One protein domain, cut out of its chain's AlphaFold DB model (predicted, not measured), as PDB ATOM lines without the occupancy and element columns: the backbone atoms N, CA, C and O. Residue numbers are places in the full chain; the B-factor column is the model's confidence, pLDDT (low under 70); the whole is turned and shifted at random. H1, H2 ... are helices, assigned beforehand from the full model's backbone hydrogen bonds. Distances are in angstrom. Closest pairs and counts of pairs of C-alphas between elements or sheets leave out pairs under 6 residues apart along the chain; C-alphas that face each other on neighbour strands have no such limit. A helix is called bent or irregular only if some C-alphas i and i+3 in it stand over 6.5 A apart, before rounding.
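Overview. This is residues 3 to 82 of the 88 residues of the protein "HisKA domain-containing protein" of marine metagenome (UniProt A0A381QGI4). The long helix H2 is the spine of an open, flat zigzag: H1 folds back along its first part as a helical hairpin, and beyond its other end residues 50 to 62 swing out to H3, which runs back separately. The 80 printed residues include three named helices, H1, H2, H3 in chain order, and no named strand: all helix. The whole is extended, radius of gyration of the C-alphas 20.7 A, spanning 63 by 35 by 13 A.

Along the chain. H2, residues 19 to 49, measures 45.4 A from first to last C-alpha. H1, residues 3 to 13, measures 15.2 A and begins at C-alpha 3 (74.003, -34.388, 51.489). H3, residues 63 to 81, measures 26.0 A and ends at C-alpha 81 (53.364, -27.113, 64.104); it is irregular, C-alphas 73 and 76 being 7.3 A apart, with a kink of 44 degrees near residue 74.

Arrangement. H2 touches H1 with residues 22 to 32 alone; the closest C-alphas, of Ile 4 and Ile 29, are 5.1 A apart. This hairpin has a shallow tilt of 32 degrees, opposite ways. H3 is apart from both. Every O i to N i+4 pair is within hydrogen-bond range in H1 and H2, 13 of 15 in H3.

Size, cuts and confidence. The farthest C-alphas, of Glu 16 and Arg 60, are 62.6 A apart. The printed part has no cut; the 13-residue link from H2 to H3 is long. Residues 15 to 17, 50 to 55 and 76 to 80 have pLDDT under 70.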
ATOM      1  N   SER A   3      75.231 -34.288  52.285       74.12
ATOM      2  CA  SER A   3      74.003 -34.388  51.489       74.12
ATOM      3  C   SER A   3      73.959 -33.450  50.278       74.12
ATOM      4  O   SER A   3      73.564 -33.910  49.215       74.12
ATOM      5  N   ILE A   4      74.407 -32.184  50.385       82.88
ATOM      6  CA  ILE A   4      74.431 -31.256  49.227       82.88
ATOM      7  C   ILE A   4      75.395 -31.742  48.135       82.88
ATOM      8  O   ILE A   4      74.947 -31.885  46.998       82.88
ATOM      9  N   PRO A   5      76.688 -32.016  48.428       82.62
ATOM     10  CA  PRO A   5      77.626 -32.419  47.383       82.62
ATOM     11  C   PRO A   5      77.213 -33.735  46.723       82.62
ATOM     12  O   PRO A   5      77.258 -33.837  45.504       82.62
ATOM     13  N   ASN A   6      76.727 -34.697  47.512       85.25
ATOM     14  CA  ASN A   6      76.258 -35.985  47.007       85.25
ATOM     15  C   ASN A   6      74.999 -35.848  46.134       85.25
ATOM     16  O   ASN A   6      74.932 -36.440  45.065       85.25
ATOM     17  N   ALA A   7      74.011 -35.044  46.547       83.81
ATOM     18  CA  ALA A   7      72.809 -34.810  45.743       83.81
ATOM     19  C   ALA A   7      73.135 -34.104  44.416       83.81
ATOM     20  O   ALA A   7      72.615 -34.485  43.371       83.81
ATOM     21  N   ALA A   8      74.034 -33.116  44.444       85.62
ATOM     22  CA  ALA A   8      74.502 -32.436  43.240       85.62
ATOM     23  C   ALA A   8      75.297 -33.375  42.314       85.62
ATOM     24  O   ALA A   8      75.113 -33.336  41.102       85.62
ATOM     25  N   GLU A   9      76.147 -34.242  42.867       85.56
ATOM     26  CA  GLU A   9      76.900 -35.245  42.107       85.56
ATOM     27  C   GLU A   9      75.972 -36.254  41.418       85.56
ATOM     28  O   GLU A   9      76.167 -36.550  40.238       85.56
ATOM     29  N   ILE A  10      74.923 -36.719  42.107       85.75
ATOM     30  CA  ILE A  10      73.906 -37.602  41.522       85.75
ATOM     31  C   ILE A  10      73.190 -36.897  40.366       85.75
ATOM     32  O   ILE A  10      73.171 -37.442  39.267       85.75
ATOM     33  N   LEU A  11      72.711 -35.662  40.563       85.75
ATOM     34  CA  LEU A  11      72.047 -34.870  39.514       85.75
ATOM     35  C   LEU A  11      72.934 -34.619  38.283       85.75
ATOM     36  O   LEU A  11      72.429 -34.543  37.164       85.75
ATOM     37  N   LEU A  12      74.246 -34.458  38.478       84.38
ATOM     38  CA  LEU A  12      75.206 -34.212  37.397       84.38
ATOM     39  C   LEU A  12      75.638 -35.495  36.670       84.38
ATOM     40  O   LEU A  12      76.013 -35.424  35.500       84.38
ATOM     41  N   THR A  13      75.609 -36.643  37.351       82.25
ATOM     42  CA  THR A  13      76.146 -37.919  36.838       82.25
ATOM     43  C   THR A  13      75.052 -38.854  36.313       82.25
ATOM     44  O   THR A  13      75.301 -39.603  35.371       82.25
ATOM     45  N   HIS A  14      73.839 -38.794  36.870       70.56
ATOM     46  CA  HIS A  14      72.718 -39.696  36.572       70.56
ATOM     47  C   HIS A  14      71.530 -38.936  35.956       70.56
ATOM     48  O   HIS A  14      70.424 -38.927  36.482       70.56
ATOM     49  N   GLY A  15      71.746 -38.293  34.804       61.91
ATOM     50  CA  GLY A  15      70.720 -37.489  34.115       61.91
ATOM     51  C   GLY A  15      69.554 -38.263  33.473       61.91
ATOM     52  O   GLY A  15      68.772 -37.657  32.743       61.91
ATOM     53  N   GLU A  16      69.455 -39.581  33.685       65.62
ATOM     54  CA  GLU A  16      68.344 -40.431  33.216       65.62
ATOM     55  C   GLU A  16      67.381 -40.841  34.344       65.62
ATOM     56  O   GLU A  16      66.377 -41.510  34.083       65.62
ATOM     57  N   ASP A  17      67.657 -40.432  35.585       67.50
ATOM     58  CA  ASP A  17      66.736 -40.644  36.694       67.50
ATOM     59  C   ASP A  17      65.444 -39.844  36.450       67.50
ATOM     60  O   ASP A  17      65.453 -38.724  35.935       67.50
ATOM     61  N   GLY A  18      64.291 -40.444  36.758       76.12
ATOM     62  CA  GLY A  18      62.991 -39.830  36.482       76.12
ATOM     63  C   GLY A  18      62.827 -38.446  37.137       76.12
ATOM     64  O   GLY A  18      63.484 -38.155  38.142       76.12
ATOM     65  N   PRO A  19      61.920 -37.593  36.619       79.06
ATOM     66  CA  PRO A  19      61.709 -36.229  37.121       79.06
ATOM     67  C   PRO A  19      61.443 -36.155  38.635       79.06
ATOM     68  O   PRO A  19      61.840 -35.182  39.272       79.06
ATOM     69  N   ASP A  20      60.864 -37.205  39.222       83.69
ATOM     70  CA  ASP A  20      60.585 -37.299  40.660       83.69
ATOM     71  C   ASP A  20      61.868 -37.325  41.518       83.69
ATOM     72  O   ASP A  20      61.944 -36.665  42.553       83.69
ATOM     73  N   ILE A  21      62.912 -38.038  41.071       84.62
ATOM     74  CA  ILE A  21      64.205 -38.118  41.778       84.62
ATOM     75  C   ILE A  21      64.924 -36.768  41.698       84.62
ATOM     76  O   ILE A  21      65.523 -36.312  42.673       84.62
ATOM     77  N   HIS A  22      64.827 -36.094  40.550       85.00
ATOM     78  CA  HIS A  22      65.377 -34.754  40.382       85.00
ATOM     79  C   HIS A  22      64.753 -33.756  41.363       85.00
ATOM     80  O   HIS A  22      65.475 -32.973  41.986       85.00
ATOM     81  N   GLU A  23      63.430 -33.789  41.522       87.94
ATOM     82  CA  GLU A  23      62.719 -32.909  42.449       87.94
ATOM     83  C   GLU A  23      63.096 -33.192  43.912       87.94
ATOM     84  O   GLU A  23      63.364 -32.255  44.670       87.94
ATOM     85  N   GLU A  24      63.220 -34.465  44.301       88.19
ATOM     86  CA  GLU A  24      63.661 -34.855  45.646       88.19
ATOM     87  C   GLU A  24      65.077 -34.344  45.957       88.19
ATOM     88  O   GLU A  24      65.303 -33.705  46.989       88.19
ATOM     89  N   LEU A  25      66.033 -34.565  45.050       88.94
ATOM     90  CA  LEU A  25      67.424 -34.138  45.232       88.94
ATOM     91  C   LEU A  25      67.555 -32.609  45.284       88.94
ATOM     92  O   LEU A  25      68.304 -32.082  46.113       88.94
ATOM     93  N   LEU A  26      66.795 -31.882  44.459       89.56
ATOM     94  CA  LEU A  26      66.712 -30.421  44.533       89.56
ATOM     95  C   LEU A  26      66.108 -29.957  45.866       89.56
ATOM     96  O   LEU A  26      66.603 -28.997  46.463       89.56
ATOM     97  N   GLY A  27      65.098 -30.665  46.375       90.56
ATOM     98  CA  GLY A  27      64.527 -30.432  47.700       90.56
ATOM     99  C   GLY A  27      65.554 -30.601  48.824       90.56
ATOM    100  O   GLY A  27      65.646 -29.750  49.714       90.56
ATOM    101  N   ILE A  28      66.387 -31.645  48.753       90.50
ATOM    102  CA  ILE A  28      67.487 -31.872  49.702       90.50
ATOM    103  C   ILE A  28      68.470 -30.699  49.667       90.50
ATOM    104  O   ILE A  28      68.771 -30.133  50.721       90.50
ATOM    105  N   ILE A  29      68.932 -30.303  48.477       89.94
ATOM    106  CA  ILE A  29      69.869 -29.181  48.311       89.94
ATOM    107  C   ILE A  29      69.289 -27.894  48.907       89.94
ATOM    108  O   ILE A  29      69.969 -27.212  49.676       89.94
ATOM    109  N   ASN A  30      68.027 -27.582  48.605       90.00
ATOM    110  CA  ASN A  30      67.371 -26.381  49.112       90.00
ATOM    111  C   ASN A  30      67.267 -26.388  50.648       90.00
ATOM    112  O   ASN A  30      67.615 -25.409  51.306       90.00
ATOM    113  N   SER A  31      66.863 -27.516  51.236       87.12
ATOM    114  CA  SER A  31      66.724 -27.640  52.693       87.12
ATOM    115  C   SER A  31      68.053 -27.507  53.447       87.12
ATOM    116  O   SER A  31      68.108 -26.907  54.527       87.12
ATOM    117  N   GLU A  32      69.140 -28.037  52.882       91.75
ATOM    118  CA  GLU A  32      70.463 -27.940  53.486       91.75
ATOM    119  C   GLU A  32      71.052 -26.532  53.317       91.75
ATOM    120  O   GLU A  32      71.712 -26.056  54.240       91.75
ATOM    121  N   ASN A  33      70.762 -25.829  52.215       89.31
ATOM    122  CA  ASN A  33      71.092 -24.406  52.068       89.31
ATOM    123  C   ASN A  33      70.414 -23.566  53.159       89.31
ATOM    124  O   ASN A  33      71.103 -22.838  53.872       89.31
ATOM    125  N   ASP A  34      69.105 -23.737  53.377       90.12
ATOM    126  CA  ASP A  34      68.381 -23.045  54.454       90.12
ATOM    127  C   ASP A  34      68.991 -23.333  55.833       90.12
ATOM    128  O   ASP A  34      69.089 -22.458  56.699       90.12
ATOM    129  N   ARG A  35      69.402 -24.585  56.067       90.44
ATOM    130  CA  ARG A  35      70.041 -24.992  57.321       90.44
ATOM    131  C   ARG A  35      71.419 -24.351  57.498       90.44
ATOM    132  O   ARG A  35      71.734 -23.952  58.616       90.44
ATOM    133  N   LEU A  36      72.218 -24.237  56.437       92.56
ATOM    134  CA  LEU A  36      73.507 -23.542  56.474       92.56
ATOM    135  C   LEU A  36      73.327 -22.047  56.748       92.56
ATOM    136  O   LEU A  36      74.045 -21.503  57.581       92.56
ATOM    137  N   THR A  37      72.340 -21.403  56.120       90.94
ATOM    138  CA  THR A  37      72.005 -19.999  56.394       90.94
ATOM    139  C   THR A  37      71.629 -19.789  57.857       90.94
ATOM    140  O   THR A  37      72.155 -18.876  58.489       90.94
ATOM    141  N   ARG A  38      70.779 -20.656  58.429       91.62
ATOM    142  CA  ARG A  38      70.456 -20.604  59.864       91.62
ATOM    143  C   ARG A  38      71.700 -20.763  60.735       91.62
ATOM    144  O   ARG A  38      71.908 -19.945  61.614       91.62
ATOM    145  N   LEU A  39      72.562 -21.735  60.436       94.00
ATOM    146  CA  LEU A  39      73.782 -21.960  61.214       94.00
ATOM    147  C   LEU A  39      74.737 -20.757  61.171       94.00
ATOM    148  O   LEU A  39      75.354 -20.433  62.181       94.00
ATOM    149  N   ILE A  40      74.856 -20.091  60.020       91.69
ATOM    150  CA  ILE A  40      75.645 -18.859  59.896       91.69
ATOM    151  C   ILE A  40      75.056 -17.760  60.785       91.69
ATOM    152  O   ILE A  40      75.808 -17.123  61.518       91.69
ATOM    153  N   ASN A  41      73.736 -17.560  60.752       89.25
ATOM    154  CA  ASN A  41      73.076 -16.572  61.606       89.25
ATOM    155  C   ASN A  41      73.270 -16.897  63.090       89.25
ATOM    156  O   ASN A  41      73.695 -16.024  63.834       89.25
ATOM    157  N   ASP A  42      73.087 -18.156  63.492       90.88
ATOM    158  CA  ASP A  42      73.295 -18.595  64.875       90.88
ATOM    159  C   ASP A  42      74.738 -18.327  65.340       90.88
ATOM    160  O   ASP A  42      74.974 -17.918  66.478       90.88
ATOM    161  N   MET A  43      75.726 -18.524  64.459       90.19
ATOM    162  CA  MET A  43      77.128 -18.207  64.752       90.19
ATOM    163  C   MET A  43      77.381 -16.700  64.866       90.19
ATOM    164  O   MET A  43      78.155 -16.284  65.727       90.19
ATOM    165  N   LEU A  44      76.749 -15.882  64.019       86.75
ATOM    166  CA  LEU A  44      76.835 -14.422  64.105       86.75
ATOM    167  C   LEU A  44      76.171 -13.905  65.384       86.75
ATOM    168  O   LEU A  44      76.744 -13.059  66.066       86.75
ATOM    169  N   ASP A  45      75.008 -14.440  65.744       85.31
ATOM    170  CA  ASP A  45      74.306 -14.103  66.981       85.31
ATOM    171  C   ASP A  45      75.136 -14.491  68.205       85.31
ATOM    172  O   ASP A  45      75.284 -13.691  69.129       85.31
ATOM    173  N   LEU A  46      75.763 -15.672  68.190       83.88
ATOM    174  CA  LEU A  46      76.671 -16.098  69.251       83.88
ATOM    175  C   LEU A  46      77.885 -15.168  69.380       83.88
ATOM    176  O   LEU A  46      78.234 -14.789  70.496       83.88
ATOM    177  N   ALA A  47      78.495 -14.768  68.260       82.12
ATOM    178  CA  ALA A  47      79.614 -13.828  68.259       82.12
ATOM    179  C   ALA A  47      79.212 -12.460  68.838       82.12
ATOM    180  O   ALA A  47      79.978 -11.858  69.582       82.12
ATOM    181  N   ARG A  48      77.981 -11.999  68.574       77.56
ATOM    182  CA  ARG A  48      77.445 -10.761  69.166       77.56
ATOM    183  C   ARG A  48      77.229 -10.875  70.674       77.56
ATOM    184  O   ARG A  48      77.282  -9.854  71.349       77.56
ATOM    185  N   ILE A  49      76.980 -12.077  71.201       76.00
ATOM    186  CA  ILE A  49      76.756 -12.348  72.633       76.00
ATOM    187  C   ILE A  49      78.065 -12.435  73.436       76.00
ATOM    188  O   ILE A  49      78.023 -12.410  74.671       76.00
ATOM    189  N   GLU A  50      79.231 -12.470  72.783       68.31
ATOM    190  CA  GLU A  50      80.511 -12.460  73.492       68.31
ATOM    191  C   GLU A  50      80.669 -11.220  74.404       68.31
ATOM    192  O   GLU A  50      80.159 -10.132  74.098       68.31
ATOM    193  N   PRO A  51      81.343 -11.354  75.568       61.75
ATOM    194  CA  PRO A  51      81.351 -10.310  76.587       61.75
ATOM    195  C   PRO A  51      82.068  -9.045  76.092       61.75
ATOM    196  O   PRO A  51      83.295  -8.973  76.110       61.75
ATOM    197  N   GLY A  52      81.301  -8.028  75.693       60.84
ATOM    198  CA  GLY A  52      81.836  -6.703  75.364       60.84
ATOM    199  C   GLY A  52      81.120  -5.934  74.253       60.84
ATOM    200  O   GLY A  52      81.268  -4.715  74.218       60.84
ATOM    201  N   GLU A  53      80.334  -6.588  73.388       59.84
ATOM    202  CA  GLU A  53      79.707  -5.919  72.226       59.84
ATOM    203  C   GLU A  53      78.194  -5.678  72.337       59.84
ATOM    204  O   GLU A  53      77.667  -4.815  71.630       59.84
ATOM    205  N   ILE A  54      77.473  -6.358  73.239       67.81
ATOM    206  CA  ILE A  54      76.047  -6.059  73.444       67.81
ATOM    207  C   ILE A  54      75.897  -4.758  74.235       67.81
ATOM    208  O   ILE A  54      75.871  -4.740  75.469       67.81
ATOM    209  N   GLY A  55      75.760  -3.654  73.505       68.56
ATOM    210  CA  GLY A  55      75.247  -2.392  74.025       68.56
ATOM    211  C   GLY A  55      73.765  -2.537  74.361       68.56
ATOM    212  O   GLY A  55      72.909  -2.298  73.515       68.56
ATOM    213  N   TRP A  56      73.454  -2.967  75.582       74.31
ATOM    214  CA  TRP A  56      72.075  -3.029  76.059       74.31
ATOM    215  C   TRP A  56      71.476  -1.619  76.126       74.31
ATOM    216  O   TRP A  56      71.815  -0.829  77.008       74.31
ATOM    217  N   GLU A  57      70.557  -1.309  75.216       77.50
ATOM    218  CA  GLU A  57      69.751  -0.089  75.280       77.50
ATOM    219  C   GLU A  57      68.514  -0.326  76.151       77.50
ATOM    220  O   GLU A  57      67.428  -0.672  75.682       77.50
ATOM    221  N   THR A  58      68.674  -0.160  77.463       81.56
ATOM    222  CA  THR A  58      67.554  -0.281  78.402       81.56
ATOM    223  C   THR A  58      66.615   0.915  78.254       81.56
ATOM    224  O   THR A  58      66.953   2.036  78.633       81.56
ATOM    225  N   THR A  59      65.404   0.670  77.757       88.31
ATOM    226  CA  THR A  59      64.337   1.673  77.652       88.31
ATOM    227  C   THR A  59      63.035   1.170  78.271       88.31
ATOM    228  O   THR A  59      62.858  -0.025  78.515       88.31
ATOM    229  N   ARG A  60      62.102   2.086  78.553       90.75
ATOM    230  CA  ARG A  60      60.739   1.701  78.936       90.75
ATOM    231  C   ARG A  60      60.021   1.172  77.702       90.75
ATOM    232  O   ARG A  60      59.876   1.898  76.722       90.75
ATOM    233  N   VAL A  61      59.547  -0.063  77.785       90.00
ATOM    234  CA  VAL A  61      58.758  -0.719  76.740       90.00
ATOM    235  C   VAL A  61      57.354  -1.026  77.249       90.00
ATOM    236  O   VAL A  61      57.145  -1.237  78.445       90.00
ATOM    237  N   ASP A  62      56.395  -1.042  76.331       90.81
ATOM    238  CA  ASP A  62      55.029  -1.487  76.591       90.81
ATOM    239  C   ASP A  62      54.975  -3.015  76.498       90.81
ATOM    240  O   ASP A  62      54.903  -3.592  75.413       90.81
ATOM    241  N   LEU A  63      55.098  -3.667  77.654       87.25
ATOM    242  CA  LEU A  63      55.237  -5.115  77.749       87.25
ATOM    243  C   LEU A  63      54.065  -5.887  77.099       87.25
ATOM    244  O   LEU A  63      54.356  -6.808  76.339       87.25
ATOM    245  N   PRO A  64      52.781  -5.514  77.302       89.69
ATOM    246  CA  PRO A  64      51.662  -6.079  76.546       89.69
ATOM    247  C   PRO A  64      51.863  -6.074  75.028       89.69
ATOM    248  O   PRO A  64      51.725  -7.114  74.393       89.69
ATOM    249  N   ASN A  65      52.259  -4.936  74.451       86.94
ATOM    250  CA  ASN A  65      52.451  -4.819  73.004       86.94
ATOM    251  C   ASN A  65      53.623  -5.673  72.498       86.94
ATOM    252  O   ASN A  65      53.533  -6.271  71.425       86.94
ATOM    253  N   VAL A  66      54.706  -5.774  73.274       88.69
ATOM    254  CA  VAL A  66      55.842  -6.656  72.957       88.69
ATOM    255  C   VAL A  66      55.400  -8.120  72.926       88.69
ATOM    256  O   VAL A  66      55.759  -8.847  72.001       88.69
ATOM    257  N   ILE A  67      54.596  -8.544  73.904       86.75
ATOM    258  CA  ILE A  67      54.072  -9.911  73.970       86.75
ATOM    259  C   ILE A  67      53.144 -10.192  72.782       86.75
ATOM    260  O   ILE A  67      53.305 -11.219  72.129       86.75
ATOM    261  N   THR A  68      52.223  -9.279  72.457       86.31
ATOM    262  CA  THR A  68      51.330  -9.431  71.295       86.31
ATOM    263  C   THR A  68      52.118  -9.548  69.993       86.31
ATOM    264  O   THR A  68      51.878 -10.473  69.225       86.31
ATOM    265  N   THR A  69      53.120  -8.688  69.787       85.00
ATOM    266  CA  THR A  69      53.970  -8.718  68.583       85.00
ATOM    267  C   THR A  69      54.693 -10.058  68.450       85.00
ATOM    268  O   THR A  69      54.674 -10.676  67.392       85.00
ATOM    269  N   ALA A  70      55.275 -10.556  69.545       85.25
ATOM    270  CA  ALA A  70      55.977 -11.833  69.544       85.25
ATOM    271  C   ALA A  70      55.048 -13.022  69.239       85.25
ATOM    272  O   ALA A  70      55.469 -13.980  68.589       85.25
ATOM    273  N   VAL A  71      53.795 -12.979  69.699       84.62
ATOM    274  CA  VAL A  71      52.797 -14.017  69.403       84.62
ATOM    275  C   VAL A  71      52.351 -13.957  67.945       84.62
ATOM    276  O   VAL A  71      52.322 -14.997  67.287       84.62
ATOM    277  N   ASP A  72      52.087 -12.761  67.417       82.06
ATOM    278  CA  ASP A  72      51.690 -12.562  66.020       82.06
ATOM    279  C   ASP A  72      52.789 -13.022  65.048       82.06
ATOM    280  O   ASP A  72      52.511 -13.749  64.091       82.06
ATOM    281  N   ASP A  73      54.053 -12.698  65.339       80.25
ATOM    282  CA  ASP A  73      55.211 -13.126  64.542       80.25
ATOM    283  C   ASP A  73      55.349 -14.659  64.483       80.25
ATOM    284  O   ASP A  73      55.838 -15.222  63.499       80.25
ATOM    285  N   ASN A  74      54.884 -15.361  65.520       79.75
ATOM    286  CA  ASN A  74      54.935 -16.820  65.611       79.75
ATOM    287  C   ASN A  74      53.636 -17.517  65.177       79.75
ATOM    288  O   ASN A  74      53.599 -18.749  65.110       79.75
ATOM    289  N   TYR A  75      52.598 -16.772  64.798       72.94
ATOM    290  CA  TYR A  75      51.293 -17.322  64.421       72.94
ATOM    291  C   TYR A  75      51.375 -18.303  63.239       72.94
ATOM    292  O   TYR A  75      50.748 -19.365  63.227       72.94
ATOM    293  N   ALA A  76      52.221 -18.003  62.250       64.19
ATOM    294  CA  ALA A  76      52.445 -18.895  61.111       64.19
ATOM    295  C   ALA A  76      53.113 -20.225  61.515       64.19
ATOM    296  O   ALA A  76      52.920 -21.250  60.853       64.19
ATOM    297  N   LEU A  77      53.903 -20.221  62.594       65.88
ATOM    298  CA  LEU A  77      54.551 -21.415  63.125       65.88
ATOM    299  C   LEU A  77      53.580 -22.250  63.971       65.88
ATOM    300  O   LEU A  77      53.619 -23.475  63.848       65.88
ATOM    301  N   ASP A  78      52.683 -21.610  64.731       64.81
ATOM    302  CA  ASP A  78      51.576 -22.250  65.467       64.81
ATOM    303  C   ASP A  78      50.724 -23.112  64.512       64.81
ATOM    304  O   ASP A  78      50.660 -24.338  64.649       64.81
ATOM    305  N   LEU A  79      50.231 -22.507  63.424       65.94
ATOM    306  CA  LEU A  79      49.452 -23.184  62.376       65.94
ATOM    307  C   LEU A  79      50.184 -24.364  61.722       65.94
ATOM    308  O   LEU A  79      49.565 -25.360  61.347       65.94
ATOM    309  N   LYS A  80      51.506 -24.259  61.557       65.88
ATOM    310  CA  LYS A  80      52.318 -25.275  60.871       65.88
ATOM    311  C   LYS A  80      52.755 -26.412  61.796       65.88
ATOM    312  O   LYS A  80      53.058 -27.504  61.312       65.88
ATOM    313  N   LYS A  81      52.852 -26.161  63.104       72.50
ATOM    314  CA  LYS A  81      53.364 -27.113  64.104       72.50
ATOM    315  C   LYS A  81      52.296 -27.632  65.067       72.50
ATOM    316  O   LYS A  81      52.601 -28.574  65.793       72.50
ATOM    317  N   ASN A  82      51.068 -27.114  65.003       72.94
ATOM    318  CA  ASN A  82      49.938 -27.498  65.853       72.94
ATOM    319  C   ASN A  82      50.226 -27.215  67.342       72.94
ATOM    320  O   ASN A  82      50.010 -28.069  68.203       72.94
TER     321      ASN A  82